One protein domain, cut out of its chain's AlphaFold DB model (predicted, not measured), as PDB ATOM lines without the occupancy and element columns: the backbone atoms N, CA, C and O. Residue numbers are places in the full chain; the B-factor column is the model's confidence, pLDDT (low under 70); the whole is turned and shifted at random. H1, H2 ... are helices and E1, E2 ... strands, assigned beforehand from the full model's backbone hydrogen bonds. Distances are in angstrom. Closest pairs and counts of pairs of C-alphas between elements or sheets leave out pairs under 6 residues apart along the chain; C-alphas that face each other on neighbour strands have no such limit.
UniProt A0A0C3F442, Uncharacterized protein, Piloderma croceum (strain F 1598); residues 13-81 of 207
ATOM      1  N   GLU A  13     -99.163 429.111 -20.176       47.00
ATOM      2  CA  GLU A  13     -97.769 429.327 -19.800       47.00
ATOM      3  C   GLU A  13     -97.731 430.242 -18.575       47.00
ATOM      4  O   GLU A  13     -97.959 431.446 -18.681       47.00
ATOM      5  N   ALA A  14     -97.454 429.673 -17.405       48.62
ATOM      6  CA  ALA A  14     -97.203 430.444 -16.199       48.62
ATOM      7  C   ALA A  14     -95.696 430.703 -16.072       48.62
ATOM      8  O   ALA A  14     -94.889 429.782 -16.177       48.62
ATOM      9  N   ALA A  15     -95.311 431.955 -15.819       47.66
ATOM     10  CA  ALA A  15     -93.918 432.339 -15.558       47.66
ATOM     11  C   ALA A  15     -93.450 431.986 -14.129       47.66
ATOM     12  O   ALA A  15     -92.349 432.355 -13.724       47.66
ATOM     13  N   THR A  16     -94.291 431.304 -13.350       51.88
ATOM     14  CA  THR A  16     -94.057 431.036 -11.933       51.88
ATOM     15  C   THR A  16     -94.552 429.640 -11.587       51.88
ATOM     16  O   THR A  16     -95.648 429.245 -11.990       51.88
ATOM     17  N   GLN A  17     -93.756 428.892 -10.822       51.69
ATOM     18  CA  GLN A  17     -94.242 427.663 -10.205       51.69
ATOM     19  C   GLN A  17     -95.310 428.039  -9.161       51.69
ATOM     20  O   GLN A  17     -95.074 428.962  -8.384       51.69
ATOM     21  N   PRO A  18     -96.455 427.337  -9.076       46.47
ATOM     22  CA  PRO A  18     -97.579 427.741  -8.218       46.47
ATOM     23  C   PRO A  18     -97.255 427.895  -6.723       46.47
ATOM     24  O   PRO A  18     -98.016 428.519  -5.992       46.47
ATOM     25  N   HIS A  19     -96.144 427.315  -6.262       48.44
ATOM     26  CA  HIS A  19     -95.731 427.277  -4.858       48.44
ATOM     27  C   HIS A  19     -94.547 428.203  -4.528       48.44
ATOM     28  O   HIS A  19     -94.211 428.363  -3.357       48.44
ATOM     29  N   LEU A  20     -93.915 428.823  -5.531       45.12
ATOM     30  CA  LEU A  20     -92.763 429.704  -5.353       45.12
ATOM     31  C   LEU A  20     -93.080 431.068  -5.961       45.12
ATOM     32  O   LEU A  20     -93.303 431.191  -7.158       45.12
ATOM     33  N   LEU A  21     -93.034 432.117  -5.139       48.12
ATOM     34  CA  LEU A  21     -93.164 433.517  -5.573       48.12
ATOM     35  C   LEU A  21     -91.968 434.010  -6.412       48.12
ATOM     36  O   LEU A  21     -91.933 435.178  -6.789       48.12
ATOM     37  N   LYS A  22     -90.985 433.148  -6.707       52.31
ATOM     38  CA  LYS A  22     -89.766 433.507  -7.436       52.31
ATOM     39  C   LYS A  22     -89.858 433.050  -8.890       52.31
ATOM     40  O   LYS A  22     -90.089 431.874  -9.171       52.31
ATOM     41  N   GLN A  23     -89.665 433.993  -9.810       54.38
ATOM     42  CA  GLN A  23     -89.464 433.695 -11.226       54.38
ATOM     43  C   GLN A  23     -88.133 432.961 -11.395       54.38
ATOM     44  O   GLN A  23     -87.092 433.431 -10.937       54.38
ATOM     45  N   VAL A  24     -88.179 431.799 -12.042       64.88
ATOM     46  CA  VAL A  24     -86.982 431.025 -12.379       64.88
ATOM     47  C   VAL A  24     -86.527 431.465 -13.764       64.88
ATOM     48  O   VAL A  24     -87.338 431.518 -14.683       64.88
ATOM     49  N   TYR A  25     -85.247 431.786 -13.915       69.88
ATOM     50  CA  TYR A  25     -84.656 432.204 -15.184       69.88
ATOM     51  C   TYR A  25     -83.726 431.115 -15.718       69.88
ATOM     52  O   TYR A  25     -83.052 430.426 -14.952       69.88
ATOM     53  N   GLN A  26     -83.710 430.950 -17.036       72.19
ATOM     54  CA  GLN A  26     -82.725 430.137 -17.735       72.19
ATOM     55  C   GLN A  26     -81.352 430.840 -17.740       72.19
ATOM     56  O   GLN A  26     -81.284 432.056 -17.539       72.19
ATOM     57  N   PRO A  27     -80.247 430.112 -17.998       70.00
ATOM     58  CA  PRO A  27     -78.901 430.693 -18.074       70.00
ATOM     59  C   PRO A  27     -78.749 431.805 -19.126       70.00
ATOM     60  O   PRO A  27     -77.845 432.627 -19.023       70.00
ATOM     61  N   ASP A  28     -79.633 431.836 -20.124       78.44
ATOM     62  CA  ASP A  28     -79.705 432.854 -21.176       78.44
ATOM     63  C   ASP A  28     -80.497 434.118 -20.768       78.44
ATOM     64  O   ASP A  28     -80.652 435.039 -21.570       78.44
ATOM     65  N   GLY A  29     -81.006 434.174 -19.531       69.31
ATOM     66  CA  GLY A  29     -81.802 435.284 -19.005       69.31
ATOM     67  C   GLY A  29     -83.290 435.236 -19.368       69.31
ATOM     68  O   GLY A  29     -84.034 436.146 -18.999       69.31
ATOM     69  N   THR A  30     -83.766 434.194 -20.055       72.06
ATOM     70  CA  THR A  30     -85.195 434.049 -20.367       72.06
ATOM     71  C   THR A  30     -85.973 433.461 -19.190       72.06
ATOM     72  O   THR A  30     -85.518 432.543 -18.508       72.06
ATOM     73  N   ALA A  31     -87.176 433.984 -18.929       67.94
ATOM     74  CA  ALA A  31     -88.040 433.455 -17.875       67.94
ATOM     75  C   ALA A  31     -88.483 432.019 -18.205       67.94
ATOM     76  O   ALA A  31     -89.015 431.751 -19.287       67.94
ATOM     77  N   LEU A  32     -88.298 431.100 -17.258       70.00
ATOM     78  CA  LEU A  32     -88.737 429.716 -17.369       70.00
ATOM     79  C   LEU A  32     -90.265 429.675 -17.308       70.00
ATOM     80  O   LEU A  32     -90.883 429.921 -16.271       70.00
ATOM     81  N   LYS A  33     -90.889 429.348 -18.435       61.91
ATOM     82  CA  LYS A  33     -92.339 429.193 -18.517       61.91
ATOM     83  C   LYS A  33     -92.720 427.747 -18.244       61.91
ATOM     84  O   LYS A  33     -92.346 426.846 -18.996       61.91
ATOM     85  N   GLN A  34     -93.504 427.515 -17.199       65.19
ATOM     86  CA  GLN A  34     -94.105 426.213 -16.950       65.19
ATOM     87  C   GLN A  34     -95.464 426.134 -17.648       65.19
ATOM     88  O   GLN A  34     -96.331 426.987 -17.466       65.19
ATOM     89  N   LYS A  35     -95.666 425.074 -18.431       66.25
ATOM     90  CA  LYS A  35     -96.979 424.745 -18.987       66.25
ATOM     91  C   LYS A  35     -97.846 424.134 -17.889       66.25
ATOM     92  O   LYS A  35     -97.593 423.012 -17.454       66.25
ATOM     93  N   VAL A  36     -98.855 424.878 -17.450       69.81
ATOM     94  CA  VAL A  36     -99.842 424.433 -16.463       69.81
ATOM     95  C   VAL A  36    -101.080 423.926 -17.204       69.81
ATOM     96  O   VAL A  36    -101.565 424.567 -18.143       69.81
ATOM     97  N   LYS A  37    -101.563 422.741 -16.810       73.88
ATOM     98  CA  LYS A  37    -102.809 422.167 -17.332       73.88
ATOM     99  C   LYS A  37    -103.998 422.929 -16.751       73.88
ATOM    100  O   LYS A  37    -103.991 423.292 -15.576       73.88
ATOM    101  N   MET A  38    -105.016 423.154 -17.574       76.81
ATOM    102  CA  MET A  38    -106.318 423.591 -17.075       76.81
ATOM    103  C   MET A  38    -106.896 422.524 -16.139       76.81
ATOM    104  O   MET A  38    -106.599 421.340 -16.302       76.81
ATOM    105  N   CYS A  39    -107.698 422.960 -15.167       78.50
ATOM    106  CA  CYS A  39    -108.477 422.036 -14.350       78.50
ATOM    107  C   CYS A  39    -109.442 421.249 -15.241       78.50
ATOM    108  O   CYS A  39    -109.882 421.752 -16.278       78.50
ATOM    109  N   ASP A  40    -109.744 420.025 -14.825       84.00
ATOM    110  CA  ASP A  40    -110.715 419.182 -15.505       84.00
ATOM    111  C   ASP A  40    -112.116 419.814 -15.431       84.00
ATOM    112  O   ASP A  40    -112.433 420.541 -14.486       84.00
ATOM    113  N   GLY A  41    -112.931 419.566 -16.456       79.38
ATOM    114  CA  GLY A  41    -114.353 419.900 -16.424       79.38
ATOM    115  C   GLY A  41    -115.131 418.876 -15.600       79.38
ATOM    116  O   GLY A  41    -114.551 417.925 -15.065       79.38
ATOM    117  N   SER A  42    -116.449 419.021 -15.556       82.75
ATOM    118  CA  SER A  42    -117.338 418.008 -14.993       82.75
ATOM    119  C   SER A  42    -118.389 417.596 -16.021       82.75
ATOM    120  O   SER A  42    -118.714 418.310 -16.969       82.75
ATOM    121  N   PHE A  43    -118.849 416.360 -15.890       82.44
ATOM    122  CA  PHE A  43    -120.005 415.849 -16.606       82.44
ATOM    123  C   PHE A  43    -121.278 416.152 -15.803       82.44
ATOM    124  O   PHE A  43    -121.222 416.457 -14.611       82.44
ATOM    125  N   ALA A  44    -122.448 415.995 -16.429       77.75
ATOM    126  CA  ALA A  44    -123.743 416.210 -15.776       77.75
ATOM    127  C   ALA A  44    -123.998 415.292 -14.560       77.75
ATOM    128  O   ALA A  44    -124.825 415.610 -13.710       77.75
ATOM    129  N   ASP A  45    -123.292 414.162 -14.467       83.06
ATOM    130  CA  ASP A  45    -123.324 413.247 -13.318       83.06
ATOM    131  C   ASP A  45    -122.359 413.653 -12.182       83.06
ATOM    132  O   ASP A  45    -122.273 412.966 -11.164       83.06
ATOM    133  N   GLY A  46    -121.633 414.766 -12.345       79.50
ATOM    134  CA  GLY A  46    -120.630 415.273 -11.409       79.50
ATOM    135  C   GLY A  46    -119.265 414.588 -11.509       79.50
ATOM    136  O   GLY A  46    -118.351 414.943 -10.762       79.50
ATOM    137  N   SER A  47    -119.090 413.615 -12.409       86.00
ATOM    138  CA  SER A  47    -117.789 412.990 -12.640       86.00
ATOM    139  C   SER A  47    -116.842 413.943 -13.377       86.00
ATOM    140  O   SER A  47    -117.262 414.849 -14.094       86.00
ATOM    141  N   SER A  48    -115.536 413.768 -13.180       87.25
ATOM    142  CA  SER A  48    -114.531 414.665 -13.758       87.25
ATOM    143  C   SER A  48    -114.248 414.332 -15.228       87.25
ATOM    144  O   SER A  48    -113.933 413.190 -15.573       87.25
ATOM    145  N   GLN A  49    -114.306 415.345 -16.095       87.38
ATOM    146  CA  GLN A  49    -113.910 415.259 -17.496       87.38
ATOM    147  C   GLN A  49    -112.501 415.809 -17.701       87.38
ATOM    148  O   GLN A  49    -112.273 417.021 -17.677       87.38
ATOM    149  N   SER A  50    -111.563 414.928 -18.052       88.56
ATOM    150  CA  SER A  50    -110.233 415.400 -18.423       88.56
ATOM    151  C   SER A  50    -110.230 416.134 -19.759       88.56
ATOM    152  O   SER A  50    -110.655 415.587 -20.778       88.56
ATOM    153  N   LEU A  51    -109.681 417.351 -19.770       86.44
ATOM    154  CA  LEU A  51    -109.546 418.178 -20.976       86.44
ATOM    155  C   LEU A  51    -108.332 417.800 -21.842       86.44
ATOM    156  O   LEU A  51    -108.163 418.309 -22.955       86.44
ATOM    157  N   TYR A  52    -107.481 416.905 -21.341       87.25
ATOM    158  CA  TYR A  52    -106.253 416.456 -21.988       87.25
ATOM    159  C   TYR A  52    -106.297 414.943 -22.218       87.25
ATOM    160  O   TYR A  52    -106.945 414.206 -21.475       87.25
ATOM    161  N   TYR A  53    -105.604 414.455 -23.246       83.56
ATOM    162  CA  TYR A  53    -105.437 413.011 -23.425       83.56
ATOM    163  C   TYR A  53    -104.575 412.420 -22.295       83.56
ATOM    164  O   TYR A  53    -103.616 413.055 -21.839       83.56
ATOM    165  N   ARG A  54    -104.937 411.208 -21.836       78.38
ATOM    166  CA  ARG A  54    -104.217 410.478 -20.777       78.38
ATOM    167  C   ARG A  54    -102.773 410.190 -21.187       78.38
ATOM    168  O   ARG A  54    -102.468 410.056 -22.371       78.38
ATOM    169  N   ASP A  55    -101.908 410.082 -20.184       68.50
ATOM    170  CA  ASP A  55    -100.510 409.712 -20.378       68.50
ATOM    171  C   ASP A  55    -100.436 408.254 -20.889       68.50
ATOM    172  O   ASP A  55    -101.062 407.368 -20.306       68.50
ATOM    173  N   GLY A  56     -99.718 408.011 -21.995       63.16
ATOM    174  CA  GLY A  56     -99.538 406.662 -22.569       63.16
ATOM    175  C   GLY A  56     -99.697 406.521 -24.092       63.16
ATOM    176  O   GLY A  56     -99.591 405.410 -24.597       63.16
ATOM    177  N   HIS A  57     -99.925 407.615 -24.829       57.66
ATOM    178  CA  HIS A  57    -100.010 407.638 -26.302       57.66
ATOM    179  C   HIS A  57     -99.306 408.867 -26.910       57.66
ATOM    180  O   HIS A  57     -98.981 409.810 -26.187       57.66
ATOM    181  N   ASP A  58     -99.128 408.908 -28.237       65.19
ATOM    182  CA  ASP A  58     -98.456 410.000 -28.978       65.19
ATOM    183  C   ASP A  58     -99.038 411.408 -28.715       65.19
ATOM    184  O   ASP A  58     -98.362 412.416 -28.902       65.19
ATOM    185  N   LEU A  59    -100.286 411.489 -28.232       65.19
ATOM    186  CA  LEU A  59    -100.995 412.734 -27.893       65.19
ATOM    187  C   LEU A  59    -100.969 413.075 -26.394       65.19
ATOM    188  O   LEU A  59    -101.772 413.883 -25.918       65.19
ATOM    189  N   THR A  60    -100.065 412.467 -25.629       67.94
ATOM    190  CA  THR A  60     -99.921 412.712 -24.188       67.94
ATOM    191  C   THR A  60     -99.797 414.215 -23.898       67.94
ATOM    192  O   THR A  60     -98.954 414.904 -24.471       67.94
ATOM    193  N   ARG A  61    -100.640 414.733 -22.986       68.88
ATOM    194  CA  ARG A  61    -100.723 416.161 -22.590       68.88
ATOM    195  C   ARG A  61    -101.210 417.132 -23.673       68.88
ATOM    196  O   ARG A  61    -101.206 418.340 -23.431       68.88
ATOM    197  N   VAL A  62    -101.687 416.644 -24.813       80.44
ATOM    198  CA  VAL A  62    -102.349 417.481 -25.820       80.44
ATOM    199  C   VAL A  62    -103.782 417.769 -25.365       80.44
ATOM    200  O   VAL A  62    -104.480 416.885 -24.861       80.44
ATOM    201  N   PHE A  63    -104.217 419.022 -25.507       83.38
ATOM    202  CA  PHE A  63    -105.602 419.417 -25.234       83.38
ATOM    203  C   PHE A  63    -106.531 418.741 -26.247       83.38
ATOM    204  O   PHE A  63    -106.208 418.711 -27.430       83.38
ATOM    205  N   LYS A  64    -107.679 418.213 -25.822       87.06
ATOM    206  CA  LYS A  64    -108.570 417.419 -26.689       87.06
ATOM    207  C   LYS A  64    -109.235 418.227 -27.811       87.06
ATOM    208  O   LYS A  64    -109.464 417.698 -28.896       87.06
ATOM    209  N   GLY A  65    -109.485 419.516 -27.576       86.69
ATOM    210  CA  GLY A  65    -110.224 420.383 -28.497       86.69
ATOM    211  C   GLY A  65    -111.735 420.345 -28.251       86.69
ATOM    212  O   GLY A  65    -112.268 419.385 -27.696       86.69
ATOM    213  N   MET A  66    -112.433 421.405 -28.667       89.00
ATOM    214  CA  MET A  66    -113.861 421.586 -28.361       89.00
ATOM    215  C   MET A  66    -114.747 420.465 -28.914       89.00
ATOM    216  O   MET A  66    -115.679 420.031 -28.246       89.00
ATOM    217  N   GLY A  67    -114.464 419.994 -30.132       88.38
ATOM    218  CA  GLY A  67    -115.274 418.957 -30.773       88.38
ATOM    219  C   GLY A  67    -115.202 417.618 -30.037       88.38
ATOM    220  O   GLY A  67    -116.227 416.970 -29.859       88.38
ATOM    221  N   GLN A  68    -114.008 417.242 -29.567       89.75
ATOM    222  CA  GLN A  68    -113.794 416.010 -28.807       89.75
ATOM    223  C   GLN A  68    -114.457 416.085 -27.425       89.75
ATOM    224  O   GLN A  68    -115.133 415.143 -27.027       89.75
ATOM    225  N   ILE A  69    -114.321 417.222 -26.732       89.44
ATOM    226  CA  ILE A  69    -114.970 417.476 -25.432       89.44
ATOM    227  C   ILE A  69    -116.493 417.341 -25.553       89.44
ATOM    228  O   ILE A  69    -117.113 416.622 -24.775       89.44
ATOM    229  N   LEU A  70    -117.091 417.970 -26.567       89.94
ATOM    230  CA  LEU A  70    -118.531 417.879 -26.819       89.94
ATOM    231  C   LEU A  70    -118.966 416.460 -27.209       89.94
ATOM    232  O   LEU A  70    -120.043 416.015 -26.820       89.94
ATOM    233  N   GLN A  71    -118.146 415.727 -27.963       90.44
ATOM    234  CA  GLN A  71    -118.465 414.344 -28.306       90.44
ATOM    235  C   GLN A  71    -118.463 413.433 -27.071       90.44
ATOM    236  O   GLN A  71    -119.331 412.570 -26.961       90.44
ATOM    237  N   GLU A  72    -117.538 413.646 -26.132       89.50
ATOM    238  CA  GLU A  72    -117.528 412.964 -24.830       89.50
ATOM    239  C   GLU A  72    -118.768 413.302 -23.989       89.50
ATOM    240  O   GLU A  72    -119.240 412.455 -23.240       89.50
ATOM    241  N   TRP A  73    -119.345 414.494 -24.166       86.81
ATOM    242  CA  TRP A  73    -120.626 414.899 -23.566       86.81
ATOM    243  C   TRP A  73    -121.865 414.315 -24.255       86.81
ATOM    244  O   TRP A  73    -122.989 414.604 -23.857       86.81
ATOM    245  N   GLY A  74    -121.689 413.477 -25.278       87.44
ATOM    246  CA  GLY A  74    -122.796 412.820 -25.975       87.44
ATOM    247  C   GLY A  74    -123.351 413.607 -27.163       87.44
ATOM    248  O   GLY A  74    -124.319 413.163 -27.786       87.44
ATOM    249  N   TYR A  75    -122.731 414.727 -27.555       88.31
ATOM    250  CA  TYR A  75    -123.103 415.433 -28.782       88.31
ATOM    251  C   TYR A  75    -122.629 414.669 -30.020       88.31
ATOM    252  O   TYR A  75    -121.509 414.835 -30.519       88.31
ATOM    253  N   VAL A  76    -123.513 413.822 -30.545       87.38
ATOM    254  CA  VAL A  76    -123.253 413.023 -31.745       87.38
ATOM    255  C   VAL A  76    -122.937 413.945 -32.925       87.38
ATOM    256  O   VAL A  76    -123.725 414.806 -33.304       87.38
ATOM    257  N   GLY A  77    -121.761 413.756 -33.525       86.31
ATOM    258  CA  GLY A  77    -121.316 414.548 -34.672       86.31
ATOM    259  C   GLY A  77    -120.632 415.874 -34.325       86.31
ATOM    260  O   GLY A  77    -120.327 416.631 -35.247       86.31
ATOM    261  N   ALA A  78    -120.312 416.144 -33.053       88.00
ATOM    262  CA  ALA A  78    -119.655 417.385 -32.630       88.00
ATOM    263  C   ALA A  78    -118.342 417.703 -33.374       88.00
ATOM    264  O   ALA A  78    -118.062 418.866 -33.653       88.00
ATOM    265  N   LEU A  79    -117.571 416.694 -33.799       87.31
ATOM    266  CA  LEU A  79    -116.364 416.896 -34.621       87.31
ATOM    267  C   LEU A  79    -116.653 417.554 -35.985       87.31
ATOM    268  O   LEU A  79    -115.814 418.274 -36.540       87.31
ATOM    269  N   LYS A  80    -117.849 417.325 -36.539       88.81
ATOM    270  CA  LYS A  80    -118.282 417.896 -37.823       88.81
ATOM    271  C   LYS A  80    -118.804 419.324 -37.667       88.81
ATOM    272  O   LYS A  80    -118.778 420.086 -38.630       88.81
ATOM    273  N   ILE A  81    -119.210 419.714 -36.460       89.56
ATOM    274  CA  ILE A  81    -119.657 421.074 -36.156       89.56
ATOM    275  C   ILE A  81    -118.465 422.030 -36.278       89.56
ATOM    276  O   ILE A  81    -117.327 421.701 -35.942       89.56
TER     277      ILE A  81
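What this domain is: This is residues 13 to 81 of the 207 residues of an uncharacterized protein of Piloderma croceum (strain F 1598) (UniProt A0A0C3F442). With little regular structure, the printed part is an elongated run of loops: residues 13 to 33 make a wide loop at one end, closed where residues 13 to 14 pair with the short strand E1. Beyond E1 the backbone folds into two further loops, residues 41 to 49 and 52 to 62, before the short helix H1 near the other end. The 69 printed residues hold one named strand, then one named helix, 10 residues together, class mixed. The whole is only just extended, close to loose, with a radius of gyration of the C-alphas of 16.6 A and spans of 49 by 26 by 24 A.

How they stand to each other: Residues 13 to 14 pair antiparallel with residues 34 to 35 of E1, residues 34 to 36, which pairs with no named strand. Residues 41 to 42 pair antiparallel with residues 48 to 49. H1, residues 66 to 72, is apart from E1; every O i to N i+4 pair in it is within hydrogen-bond range.

Where its parts are: E1 begins at C-alpha 34 (-94.105, 426.213, -16.950). H1, 10.0 A long, ends at C-alpha 72 (-117.528, 412.964, -24.830).

The domain as a whole: The C-alphas farthest apart, of Pro 27 and Val 76, are 49.7 A apart. The printed part has no cut; 29 residues make the long link from E1 to H1. Mean pLDDT of the printed part is 74.4, with residues 13 to 25 and 55 to 61 among those under 70.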